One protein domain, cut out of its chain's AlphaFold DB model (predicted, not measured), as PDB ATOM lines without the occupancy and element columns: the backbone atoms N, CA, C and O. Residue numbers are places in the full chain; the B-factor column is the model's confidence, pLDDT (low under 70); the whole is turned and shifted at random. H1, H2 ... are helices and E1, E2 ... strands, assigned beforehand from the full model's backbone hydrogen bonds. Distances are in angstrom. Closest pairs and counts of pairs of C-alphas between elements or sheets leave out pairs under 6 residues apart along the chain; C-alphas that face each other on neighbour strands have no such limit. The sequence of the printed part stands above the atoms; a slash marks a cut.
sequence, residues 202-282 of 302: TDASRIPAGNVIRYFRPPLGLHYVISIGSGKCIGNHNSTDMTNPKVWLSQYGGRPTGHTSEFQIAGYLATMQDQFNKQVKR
ATOM      1  N   THR A 202      43.070 -37.136  50.392       70.06
ATOM      2  CA  THR A 202      43.267 -36.410  51.653       70.06
ATOM      3  C   THR A 202      42.915 -34.930  51.525       70.06
ATOM      4  O   THR A 202      42.280 -34.369  52.411       70.06
ATOM      5  N   ASP A 203      43.265 -34.281  50.416       65.12
ATOM      6  CA  ASP A 203      42.875 -32.884  50.192       65.12
ATOM      7  C   ASP A 203      41.374 -32.763  49.925       65.12
ATOM      8  O   ASP A 203      40.720 -31.842  50.411       65.12
ATOM      9  N   ALA A 204      40.805 -33.735  49.206       67.38
ATOM     10  CA  ALA A 204      39.367 -33.814  48.983       67.38
ATOM     11  C   ALA A 204      38.594 -33.961  50.303       67.38
ATOM     12  O   ALA A 204      37.542 -33.339  50.476       67.38
ATOM     13  N   SER A 205      39.097 -34.771  51.240       76.19
ATOM     14  CA  SER A 205      38.421 -35.052  52.513       76.19
ATOM     15  C   SER A 205      38.292 -33.830  53.420       76.19
ATOM     16  O   SER A 205      37.348 -33.753  54.207       76.19
ATOM     17  N   ARG A 206      39.170 -32.838  53.238       76.94
ATOM     18  CA  ARG A 206      39.166 -31.565  53.968       76.94
ATOM     19  C   ARG A 206      38.091 -30.587  53.496       76.94
ATOM     20  O   ARG A 206      37.861 -29.588  54.173       76.94
ATOM     21  N   ILE A 207      37.420 -30.838  52.366       73.62
ATOM     22  CA  ILE A 207      36.358 -29.954  51.867       73.62
ATOM     23  C   ILE A 207      35.111 -30.117  52.750       73.62
ATOM     24  O   ILE A 207      34.486 -31.181  52.718       73.62
ATOM     25  N   PRO A 208      34.671 -29.079  53.490       76.44
ATOM     26  CA  PRO A 208      33.540 -29.223  54.398       76.44
ATOM     27  C   PRO A 208      32.219 -29.416  53.649       76.44
ATOM     28  O   PRO A 208      32.057 -28.961  52.509       76.44
ATOM     29  N   ALA A 209      31.247 -30.028  54.322       79.81
ATOM     30  CA  ALA A 209      29.899 -30.208  53.803       79.81
ATOM     31  C   ALA A 209      29.192 -28.864  53.520       79.81
ATOM     32  O   ALA A 209      29.418 -27.849  54.184       79.81
ATOM     33  N   GLY A 210      28.344 -28.863  52.493       73.81
ATOM     34  CA  GLY A 210      27.529 -27.735  52.046       73.81
ATOM     35  C   GLY A 210      28.297 -26.605  51.361       73.81
ATOM     36  O   GLY A 210      27.754 -25.518  51.165       73.81
ATOM     37  N   ASN A 211      29.554 -26.842  50.977       76.19
ATOM     38  CA  ASN A 211      30.269 -25.966  50.051       76.19
ATOM     39  C   ASN A 211      29.957 -26.342  48.605       76.19
ATOM     40  O   ASN A 211      29.779 -27.515  48.282       76.19
ATOM     41  N   VAL A 212      29.939 -25.339  47.733       76.75
ATOM     42  CA  VAL A 212      29.796 -25.548  46.293       76.75
ATOM     43  C   VAL A 212      31.165 -25.768  45.691       76.75
ATOM     44  O   VAL A 212      32.074 -24.965  45.901       76.75
ATOM     45  N   ILE A 213      31.295 -26.837  44.922       74.50
ATOM     46  CA  ILE A 213      32.505 -27.147  44.173       74.50
ATOM     47  C   ILE A 213      32.216 -26.883  42.703       74.50
ATOM     48  O   ILE A 213      31.160 -27.253  42.190       74.50
ATOM     49  N   ARG A 214      33.169 -26.238  42.033       75.44
ATOM     50  CA  ARG A 214      33.144 -25.991  40.596       75.44
ATOM     51  C   ARG A 214      34.330 -26.693  39.951       75.44
ATOM     52  O   ARG A 214      35.471 -26.399  40.291       75.44
ATOM     53  N   TYR A 215      34.053 -27.558  38.990       69.75
ATOM     54  CA  TYR A 215      35.045 -28.208  38.150       69.75
ATOM     55  C   TYR A 215      35.089 -27.568  36.769       69.75
ATOM     56  O   TYR A 215      34.067 -27.118  36.248       69.75
ATOM     57  N   PHE A 216      36.266 -27.594  36.160       63.91
ATOM     58  CA  PHE A 216      36.431 -27.342  34.737       63.91
ATOM     59  C   PHE A 216      36.475 -28.681  33.996       63.91
ATOM     60  O   PHE A 216      37.140 -29.618  34.437       63.91
ATOM     61  N   ARG A 217      35.722 -28.790  32.904       62.28
ATOM     62  CA  ARG A 217      35.580 -29.988  32.078       62.28
ATOM     63  C   ARG A 217      35.820 -29.652  30.609       62.28
ATOM     64  O   ARG A 217      34.854 -29.455  29.887       62.28
ATOM     65  N   PRO A 218      37.059 -29.599  30.118       54.38
ATOM     66  CA  PRO A 218      37.300 -29.482  28.681       54.38
ATOM     67  C   PRO A 218      36.724 -30.692  27.918       54.38
ATOM     68  O   PRO A 218      36.893 -31.817  28.395       54.38
ATOM     69  N   PRO A 219      36.042 -30.517  26.767       55.53
ATOM     70  CA  PRO A 219      35.525 -29.270  26.171       55.53
ATOM     71  C   PRO A 219      34.119 -28.865  26.680       55.53
ATOM     72  O   PRO A 219      33.576 -27.844  26.275       55.53
ATOM     73  N   LEU A 220      33.517 -29.670  27.558       59.44
ATOM     74  CA  LEU A 220      32.147 -29.580  28.087       59.44
ATOM     75  C   LEU A 220      31.862 -28.406  29.057       59.44
ATOM     76  O   LEU A 220      30.749 -28.296  29.571       59.44
ATOM     77  N   GLY A 221      32.831 -27.530  29.329       67.06
ATOM     78  CA  GLY A 221      32.648 -26.322  30.138       67.06
ATOM     79  C   GLY A 221      32.745 -26.548  31.651       67.06
ATOM     80  O   GLY A 221      33.637 -27.238  32.131       67.06
ATOM     81  N   LEU A 222      31.886 -25.896  32.439       72.31
ATOM     82  CA  LEU A 222      31.943 -25.923  33.908       72.31
ATOM     83  C   LEU A 222      30.961 -26.943  34.492       72.31
ATOM     84  O   LEU A 222      29.875 -27.150  33.956       72.31
ATOM     85  N   HIS A 223      31.318 -27.537  35.631       76.44
ATOM     86  CA  HIS A 223      30.442 -28.429  36.387       76.44
ATOM     87  C   HIS A 223      30.343 -28.021  37.855       76.44
ATOM     88  O   HIS A 223      31.361 -27.743  38.477       76.44
ATOM     89  N   TYR A 224      29.134 -27.988  38.414       79.38
ATOM     90  CA  TYR A 224      28.863 -27.509  39.772       79.38
ATOM     91  C   TYR A 224      28.202 -28.592  40.620       79.38
ATOM     92  O   TYR A 224      27.255 -29.237  40.173       79.38
ATOM     93  N   VAL A 225      28.682 -28.763  41.853       81.62
ATOM     94  CA  VAL A 225      28.193 -29.775  42.803       81.62
ATOM     95  C   VAL A 225      28.215 -29.264  44.244       81.62
ATOM     96  O   VAL A 225      28.841 -28.246  44.541       81.62
ATOM     97  N   ILE A 226      27.565 -29.990  45.154       85.00
ATOM     98  CA  ILE A 226      27.586 -29.736  46.599       85.00
ATOM     99  C   ILE A 226      28.496 -30.750  47.289       85.00
ATOM    100  O   ILE A 226      28.240 -31.948  47.222       85.00
ATOM    101  N   SER A 227      29.524 -30.286  48.001       85.50
ATOM    102  CA  SER A 227      30.273 -31.129  48.939       85.50
ATOM    103  C   SER A 227      29.344 -31.643  50.030       85.50
ATOM    104  O   SER A 227      28.605 -30.864  50.630       85.50
ATOM    105  N   ILE A 228      29.424 -32.929  50.347       89.19
ATOM    106  CA  ILE A 228      28.750 -33.511  51.516       89.19
ATOM    107  C   ILE A 228      29.742 -33.852  52.635       89.19
ATOM    108  O   ILE A 228      29.372 -34.505  53.608       89.19
ATOM    109  N   GLY A 229      30.987 -33.377  52.509       84.19
ATOM    110  CA  GLY A 229      32.086 -33.684  53.418       84.19
ATOM    111  C   GLY A 229      32.754 -35.024  53.112       84.19
ATOM    112  O   GLY A 229      32.294 -35.803  52.275       84.19
ATOM    113  N   SER A 230      33.861 -35.296  53.808       87.38
ATOM    114  CA  SER A 230      34.584 -36.577  53.736       87.38
ATOM    115  C   SER A 230      34.983 -36.990  52.311       87.38
ATOM    116  O   SER A 230      34.958 -38.169  51.964       87.38
ATOM    117  N   GLY A 231      35.307 -36.014  51.460       81.81
ATOM    118  CA  GLY A 231      35.793 -36.250  50.098       81.81
ATOM    119  C   GLY A 231      34.695 -36.535  49.081       81.81
ATOM    120  O   GLY A 231      34.998 -36.740  47.907       81.81
ATOM    121  N   LYS A 232      33.427 -36.493  49.502       88.94
ATOM    122  CA  LYS A 232      32.263 -36.782  48.665       88.94
ATOM    123  C   LYS A 232      31.498 -35.520  48.292       88.94
ATOM    124  O   LYS A 232      31.499 -34.515  49.008       88.94
ATOM    125  N   CYS A 233      30.760 -35.606  47.195       87.56
ATOM    126  CA  CYS A 233      29.846 -34.562  46.753       87.56
ATOM    127  C   CYS A 233      28.623 -35.141  46.033       87.56
ATOM    128  O   CYS A 233      28.625 -36.305  45.638       87.56
ATOM    129  N   ILE A 234      27.581 -34.322  45.887       87.19
ATOM    130  CA  ILE A 234      26.362 -34.604  45.122       87.19
ATOM    131  C   ILE A 234      26.280 -33.604  43.984       87.19
ATOM    132  O   ILE A 234      26.324 -32.392  44.206       87.19
ATOM    133  N   GLY A 235      26.147 -34.117  42.770       81.31
ATOM    134  CA  GLY A 235      26.056 -33.315  41.558       81.31
ATOM    135  C   GLY A 235      24.859 -33.700  40.716       81.31
ATOM    136  O   GLY A 235      24.339 -34.807  40.850       81.31
ATOM    137  N   ASN A 236      24.453 -32.774  39.849       79.56
ATOM    138  CA  ASN A 236      23.574 -33.088  38.737       79.56
ATOM    139  C   ASN A 236      24.401 -33.343  37.466       79.56
ATOM    140  O   ASN A 236      25.017 -32.427  36.913       79.56
ATOM    141  N   HIS A 237      24.416 -34.594  37.027       73.56
ATOM    142  CA  HIS A 237      25.231 -35.121  35.944       73.56
ATOM    143  C   HIS A 237      24.411 -35.223  34.665       73.56
ATOM    144  O   HIS A 237      23.588 -36.120  34.516       73.56
ATOM    145  N   ASN A 238      24.678 -34.339  33.707       57.50
ATOM    146  CA  ASN A 238      24.041 -34.384  32.384       57.50
ATOM    147  C   ASN A 238      24.798 -35.243  31.364       57.50
ATOM    148  O   ASN A 238      24.345 -35.388  30.236       57.50
ATOM    149  N   SER A 239      25.966 -35.779  31.724       57.00
ATOM    150  CA  SER A 239      26.831 -36.506  30.794       57.00
ATOM    151  C   SER A 239      26.960 -37.970  31.185       57.00
ATOM    152  O   SER A 239      27.390 -38.273  32.301       57.00
ATOM    153  N   THR A 240      26.704 -38.852  30.222       59.94
ATOM    154  CA  THR A 240      26.955 -40.296  30.300       59.94
ATOM    155  C   THR A 240      28.413 -40.635  30.612       59.94
ATOM    156  O   THR A 240      28.685 -41.672  31.215       59.94
ATOM    157  N   ASP A 241      29.348 -39.749  30.263       60.06
ATOM    158  CA  ASP A 241      30.793 -39.991  30.362       60.06
ATOM    159  C   ASP A 241      31.264 -40.249  31.794       60.06
ATOM    160  O   ASP A 241      32.117 -41.097  32.024       60.06
ATOM    161  N   MET A 242      30.676 -39.566  32.777       63.56
ATOM    162  CA  MET A 242      31.093 -39.697  34.181       63.56
ATOM    163  C   MET A 242      30.366 -40.823  34.906       63.56
ATOM    164  O   MET A 242      30.870 -41.364  35.887       63.56
ATOM    165  N   THR A 243      29.197 -41.212  34.400       67.50
ATOM    166  CA  THR A 243      28.497 -42.420  34.842       67.50
ATOM    167  C   THR A 243      29.057 -43.684  34.184       67.50
ATOM    168  O   THR A 243      28.717 -44.785  34.614       67.50
ATOM    169  N   ASN A 244      29.910 -43.555  33.158       73.38
ATOM    170  CA  ASN A 244      30.489 -44.684  32.443       73.38
ATOM    171  C   ASN A 244      31.616 -45.334  33.273       73.38
ATOM    172  O   ASN A 244      32.673 -44.725  33.463       73.38
ATOM    173  N   PRO A 245      31.453 -46.591  33.726       71.50
ATOM    174  CA  PRO A 245      32.474 -47.273  34.518       71.50
ATOM    175  C   PRO A 245      33.790 -47.492  33.761       71.50
ATOM    176  O   PRO A 245      34.818 -47.652  34.404       71.50
ATOM    177  N   LYS A 246      33.784 -47.483  32.418       74.62
ATOM    178  CA  LYS A 246      35.000 -47.641  31.597       74.62
ATOM    179  C   LYS A 246      35.868 -46.382  31.555       74.62
ATOM    180  O   LYS A 246      37.037 -46.462  31.195       74.62
ATOM    181  N   VAL A 247      35.286 -45.224  31.866       75.31
ATOM    182  CA  VAL A 247      35.981 -43.928  31.889       75.31
ATOM    183  C   VAL A 247      36.440 -43.594  33.306       75.31
ATOM    184  O   VAL A 247      37.506 -43.018  33.490       75.31
ATOM    185  N   TRP A 248      35.647 -43.974  34.308       80.12
ATOM    186  CA  TRP A 248      35.916 -43.659  35.704       80.12
ATOM    187  C   TRP A 248      37.115 -44.418  36.283       80.12
ATOM    188  O   TRP A 248      37.178 -45.647  36.235       80.12
ATOM    189  N   LEU A 249      38.021 -43.692  36.939       74.12
ATOM    190  CA  LEU A 249      39.154 -44.282  37.654       74.12
ATOM    191  C   LEU A 249      38.728 -44.789  39.043       74.12
ATOM    192  O   LEU A 249      38.817 -44.076  40.046       74.12
ATOM    193  N   SER A 250      38.270 -46.042  39.102       76.31
ATOM    194  CA  SER A 250      37.694 -46.684  40.299       76.31
ATOM    195  C   SER A 250      38.619 -46.718  41.519       76.31
ATOM    196  O   SER A 250      38.134 -46.659  42.649       76.31
ATOM    197  N   GLN A 251      39.937 -46.726  41.315       74.94
ATOM    198  CA  GLN A 251      40.944 -46.659  42.385       74.94
ATOM    199  C   GLN A 251      40.859 -45.387  43.251       74.94
ATOM    200  O   GLN A 251      41.371 -45.365  44.365       74.94
ATOM    201  N   TYR A 252      40.181 -44.339  42.773       68.94
ATOM    202  CA  TYR A 252      39.951 -43.090  43.508       68.94
ATOM    203  C   TYR A 252      38.520 -42.982  44.074       68.94
ATOM    204  O   TYR A 252      38.084 -41.907  44.501       68.94
ATOM    205  N   GLY A 253      37.794 -44.106  44.101       77.31
ATOM    206  CA  GLY A 253      36.542 -44.301  44.827       77.31
ATOM    207  C   GLY A 253      35.279 -44.360  43.959       77.31
ATOM    208  O   GLY A 253      35.338 -44.563  42.749       77.31
ATOM    209  N   GLY A 254      34.112 -44.239  44.603       82.06
ATOM    210  CA  GLY A 254      32.803 -44.455  43.974       82.06
ATOM    211  C   GLY A 254      32.441 -43.416  42.907       82.06
ATOM    212  O   GLY A 254      32.539 -42.209  43.146       82.06
ATOM    213  N   ARG A 255      31.989 -43.913  41.750       84.12
ATOM    214  CA  ARG A 255      31.487 -43.130  40.609       84.12
ATOM    215  C   ARG A 255      30.044 -42.659  40.819       84.12
ATOM    216  O   ARG A 255      29.314 -43.316  41.562       84.12
ATOM    217  N   PRO A 256      29.585 -41.620  40.100       81.56
ATOM    218  CA  PRO A 256      28.163 -41.303  40.050       81.56
ATOM    219  C   PRO A 256      27.370 -42.440  39.379       81.56
ATOM    220  O   PRO A 256      27.804 -43.041  38.388       81.56
ATOM    221  N   THR A 257      26.195 -42.741  39.928       79.56
ATOM    222  CA  THR A 257      25.309 -43.842  39.495       79.56
ATOM    223  C   THR A 257      24.012 -43.364  38.844       79.56
ATOM    224  O   THR A 257      23.263 -44.175  38.311       79.56
ATOM    225  N   GLY A 258      23.759 -42.056  38.835       73.50
ATOM    226  CA  GLY A 258      22.592 -41.447  38.202       73.50
ATOM    227  C   GLY A 258      22.718 -39.929  38.104       73.50
ATOM    228  O   GLY A 258      23.716 -39.358  38.552       73.50
ATOM    229  N   HIS A 259      21.697 -39.278  37.541       68.50
ATOM    230  CA  HIS A 259      21.693 -37.828  37.314       68.50
ATOM    231  C   HIS A 259      21.947 -37.039  38.596       68.50
ATOM    232  O   HIS A 259      22.838 -36.209  38.615       68.50
ATOM    233  N   THR A 260      21.262 -37.348  39.694       77.69
ATOM    234  CA  THR A 260      21.503 -36.735  41.008       77.69
ATOM    235  C   THR A 260      22.106 -37.773  41.947       77.69
ATOM    236  O   THR A 260      21.372 -38.472  42.645       77.69
ATOM    237  N   SER A 261      23.429 -37.944  41.926       81.44
ATOM    238  CA  SER A 261      24.094 -38.991  42.717       81.44
ATOM    239  C   SER A 261      25.337 -38.506  43.455       81.44
ATOM    240  O   SER A 261      25.991 -37.537  43.053       81.44
ATOM    241  N   GLU A 262      25.628 -39.193  44.564       89.56
ATOM    242  CA  GLU A 262      26.866 -39.047  45.326       89.56
ATOM    243  C   GLU A 262      28.052 -39.627  44.546       89.56
ATOM    244  O   GLU A 262      27.937 -40.674  43.911       89.56
ATOM    245  N   PHE A 263      29.207 -38.969  44.621       87.12
ATOM    246  CA  PHE A 263      30.463 -39.476  44.070       87.12
ATOM    247  C   PHE A 263      31.680 -38.878  44.785       87.12
ATOM    248  O   PHE A 263      31.577 -37.888  45.520       87.12
ATOM    249  N   GLN A 264      32.842 -39.496  44.575       86.44
ATOM    250  CA  GLN A 264      34.101 -39.062  45.178       86.44
ATOM    251  C   GLN A 264      34.754 -37.927  44.383       86.44
ATOM    252  O   GLN A 264      34.990 -38.046  43.179       86.44
ATOM    253  N   ILE A 265      35.104 -36.840  45.074       80.81
ATOM    254  CA  ILE A 265      35.730 -35.644  44.492       80.81
ATOM    255  C   ILE A 265      37.083 -36.000  43.861       80.81
ATOM    256  O   ILE A 265      37.379 -35.562  42.753       80.81
ATOM    257  N   ALA A 266      37.891 -36.819  44.543       75.00
ATOM    258  CA  ALA A 266      39.194 -37.243  44.035       75.00
ATOM    259  C   ALA A 266      39.066 -38.089  42.759       75.00
ATOM    260  O   ALA A 266      39.761 -37.826  41.781       75.00
ATOM    261  N   GLY A 267      38.131 -39.048  42.733       77.56
ATOM    262  CA  GLY A 267      37.883 -39.864  41.543       77.56
ATOM    263  C   GLY A 267      37.384 -39.062  40.355       77.56
ATOM    264  O   GLY A 267      37.812 -39.306  39.227       77.56
ATOM    265  N   TYR A 268      36.583 -38.032  40.609       79.00
ATOM    266  CA  TYR A 268      36.149 -37.108  39.571       79.00
ATOM    267  C   TYR A 268      37.331 -36.356  38.956       79.00
ATOM    268  O   TYR A 268      37.486 -36.327  37.738       79.00
ATOM    269  N   LEU A 269      38.181 -35.758  39.792       73.81
ATOM    270  CA  LEU A 269      39.321 -34.965  39.331       73.81
ATOM    271  C   LEU A 269      40.336 -35.815  38.574       73.81
ATOM    272  O   LEU A 269      40.769 -35.422  37.493       73.81
ATOM    273  N   ALA A 270      40.660 -36.996  39.104       72.69
ATOM    274  CA  ALA A 270      41.568 -37.929  38.454       72.69
ATOM    275  C   ALA A 270      41.023 -38.374  37.087       72.69
ATOM    276  O   ALA A 270      41.754 -38.363  36.098       72.69
ATOM    277  N   THR A 271      39.726 -38.690  37.013       75.69
ATOM    278  CA  THR A 271      39.059 -39.066  35.757       75.69
ATOM    279  C   THR A 271      39.104 -37.923  34.742       75.69
ATOM    280  O   THR A 271      39.475 -38.135  33.591       75.69
ATOM    281  N   MET A 272      38.789 -36.691  35.151       73.00
ATOM    282  CA  MET A 272      38.834 -35.531  34.255       73.00
ATOM    283  C   MET A 272      40.253 -35.224  33.758       73.00
ATOM    284  O   MET A 272      40.425 -34.914  32.579       73.00
ATOM    285  N   GLN A 273      41.263 -35.341  34.623       69.88
ATOM    286  CA  GLN A 273      42.664 -35.139  34.247       69.88
ATOM    287  C   GLN A 273      43.149 -36.206  33.254       69.88
ATOM    288  O   GLN A 273      43.822 -35.873  32.281       69.88
ATOM    289  N   ASP A 274      42.795 -37.476  33.465       72.00
ATOM    290  CA  ASP A 274      43.115 -38.564  32.533       72.00
ATOM    291  C   ASP A 274      42.470 -38.336  31.157       72.00
ATOM    292  O   ASP A 274      43.146 -38.435  30.129       72.00
ATOM    293  N   GLN A 275      41.192 -37.946  31.127       72.38
ATOM    294  CA  GLN A 275      40.496 -37.607  29.883       72.38
ATOM    295  C   GLN A 275      41.144 -36.417  29.167       72.38
ATOM    296  O   GLN A 275      41.365 -36.481  27.957       72.38
ATOM    297  N   PHE A 276      41.511 -35.364  29.902       67.06
ATOM    298  CA  PHE A 276      42.222 -34.218  29.342       67.06
ATOM    299  C   PHE A 276      43.571 -34.629  28.743       67.06
ATOM    300  O   PHE A 276      43.847 -34.330  27.586       67.06
ATOM    301  N   ASN A 277      44.379 -35.403  29.471       65.88
ATOM    302  CA  ASN A 277      45.676 -35.880  28.987       65.88
ATOM    303  C   ASN A 277      45.540 -36.751  27.726       65.88
ATOM    304  O   ASN A 277      46.361 -36.653  26.813       65.88
ATOM    305  N   LYS A 278      44.494 -37.583  27.641       70.44
ATOM    306  CA  LYS A 278      44.184 -38.389  26.447       70.44
ATOM    307  C   LYS A 278      43.792 -37.525  25.246       70.44
ATOM    308  O   LYS A 278      44.177 -37.856  24.128       70.44
ATOM    309  N   GLN A 279      43.086 -36.415  25.465       65.19
ATOM    310  CA  GLN A 279      42.732 -35.455  24.413       65.19
ATOM    311  C   GLN A 279      43.940 -34.607  23.965       65.19
ATOM    312  O   GLN A 279      44.145 -34.414  22.768       65.19
ATOM    313  N   VAL A 280      44.784 -34.174  24.906       52.00
ATOM    314  CA  VAL A 280      45.960 -33.303  24.692       52.00
ATOM    315  C   VAL A 280      47.161 -34.022  24.059       52.00
ATOM    316  O   VAL A 280      48.073 -33.375  23.541       52.00
ATOM    317  N   LYS A 281      47.137 -35.359  23.940       47.78
ATOM    318  CA  LYS A 281      48.031 -36.084  23.009       47.78
ATOM    319  C   LYS A 281      47.870 -35.629  21.543       47.78
ATOM    320  O   LYS A 281      48.713 -35.956  20.712       47.78
ATOM    321  N   ARG A 282      46.854 -34.813  21.227       49.31
ATOM    322  CA  ARG A 282      46.853 -33.857  20.109       49.31
ATOM    323  C   ARG A 282      47.294 -32.478  20.642       49.31
ATOM    324  O   ARG A 282      46.490 -31.803  21.266       49.31
TER     325      ARG A 282
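This is residues 202 to 282 of the 302 residues of an uncharacterized protein of Colwellia psychrerythraea (UniProt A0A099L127). A strongly twisted wall of four antiparallel strands has one long helix, H3, over one face; H3 runs between the E1-E2 hairpin and the long unnamed stretch of residues 244 to 259. The small helix H1 only grazes the sheet, and H2 is not on it. The printed part has 81 residues, with H1, E1, E2, E3, H2, E4 and H3 along the chain and the sheet in the order E1, E2, E3, E4; the class is mixed, helices and strands. It is compact, with a radius of gyration of the C-alphas of 12.0 A and spans of 38 by 25 by 22 A.

Begin at E1, residues 212 to 217, and E2, residues 221 to 229, a hairpin in which N 215 and O 223 are 2.7 A apart. E3, residues 232 to 236, makes a hairpin with E2, with N 226 and O 234 2.9 A apart; E1, E2 and E3 form a meander, each strand the antiparallel neighbour of the one before. Beside E3 find the edge strand E4, residues 260 to 264, with N 233 and O 263 2.9 A apart. H3, residues 265 to 280, is on one face, giving two layers, helix and sheet; its closest C-alphas to E1 are Met 272 and Arg 217, 6.8 A apart. H1, residues 202 to 205, is close to but not clearly touching H3, the closest C-alphas being Ala 204 and Ala 266 at 6.0 A. H2, residues 240 to 243, is likewise close but not clearly touching, with the C-alphas of Met 242 and Tyr 268 closest at 7.8 A. In H3 every O i to N i+4 pair is within hydrogen-bond range; H1 and H2 are too short for such a pair.

Find C-alpha 221 at (32.648, -26.322, 30.138), from which E2 runs 24.4 A. H3 runs 22.4 A to C-alpha 280 at (45.960, -33.303, 24.692).

The C-alphas of Ala 209 and Arg 282 are the farthest apart, 37.9 A. The printed part has no cut, and the link from H2 to E4 is long, 16 residues. Mean pLDDT of the printed part is 73.6, with residues 215 to 221, 238 to 243 and 279 to 282 among those under 70.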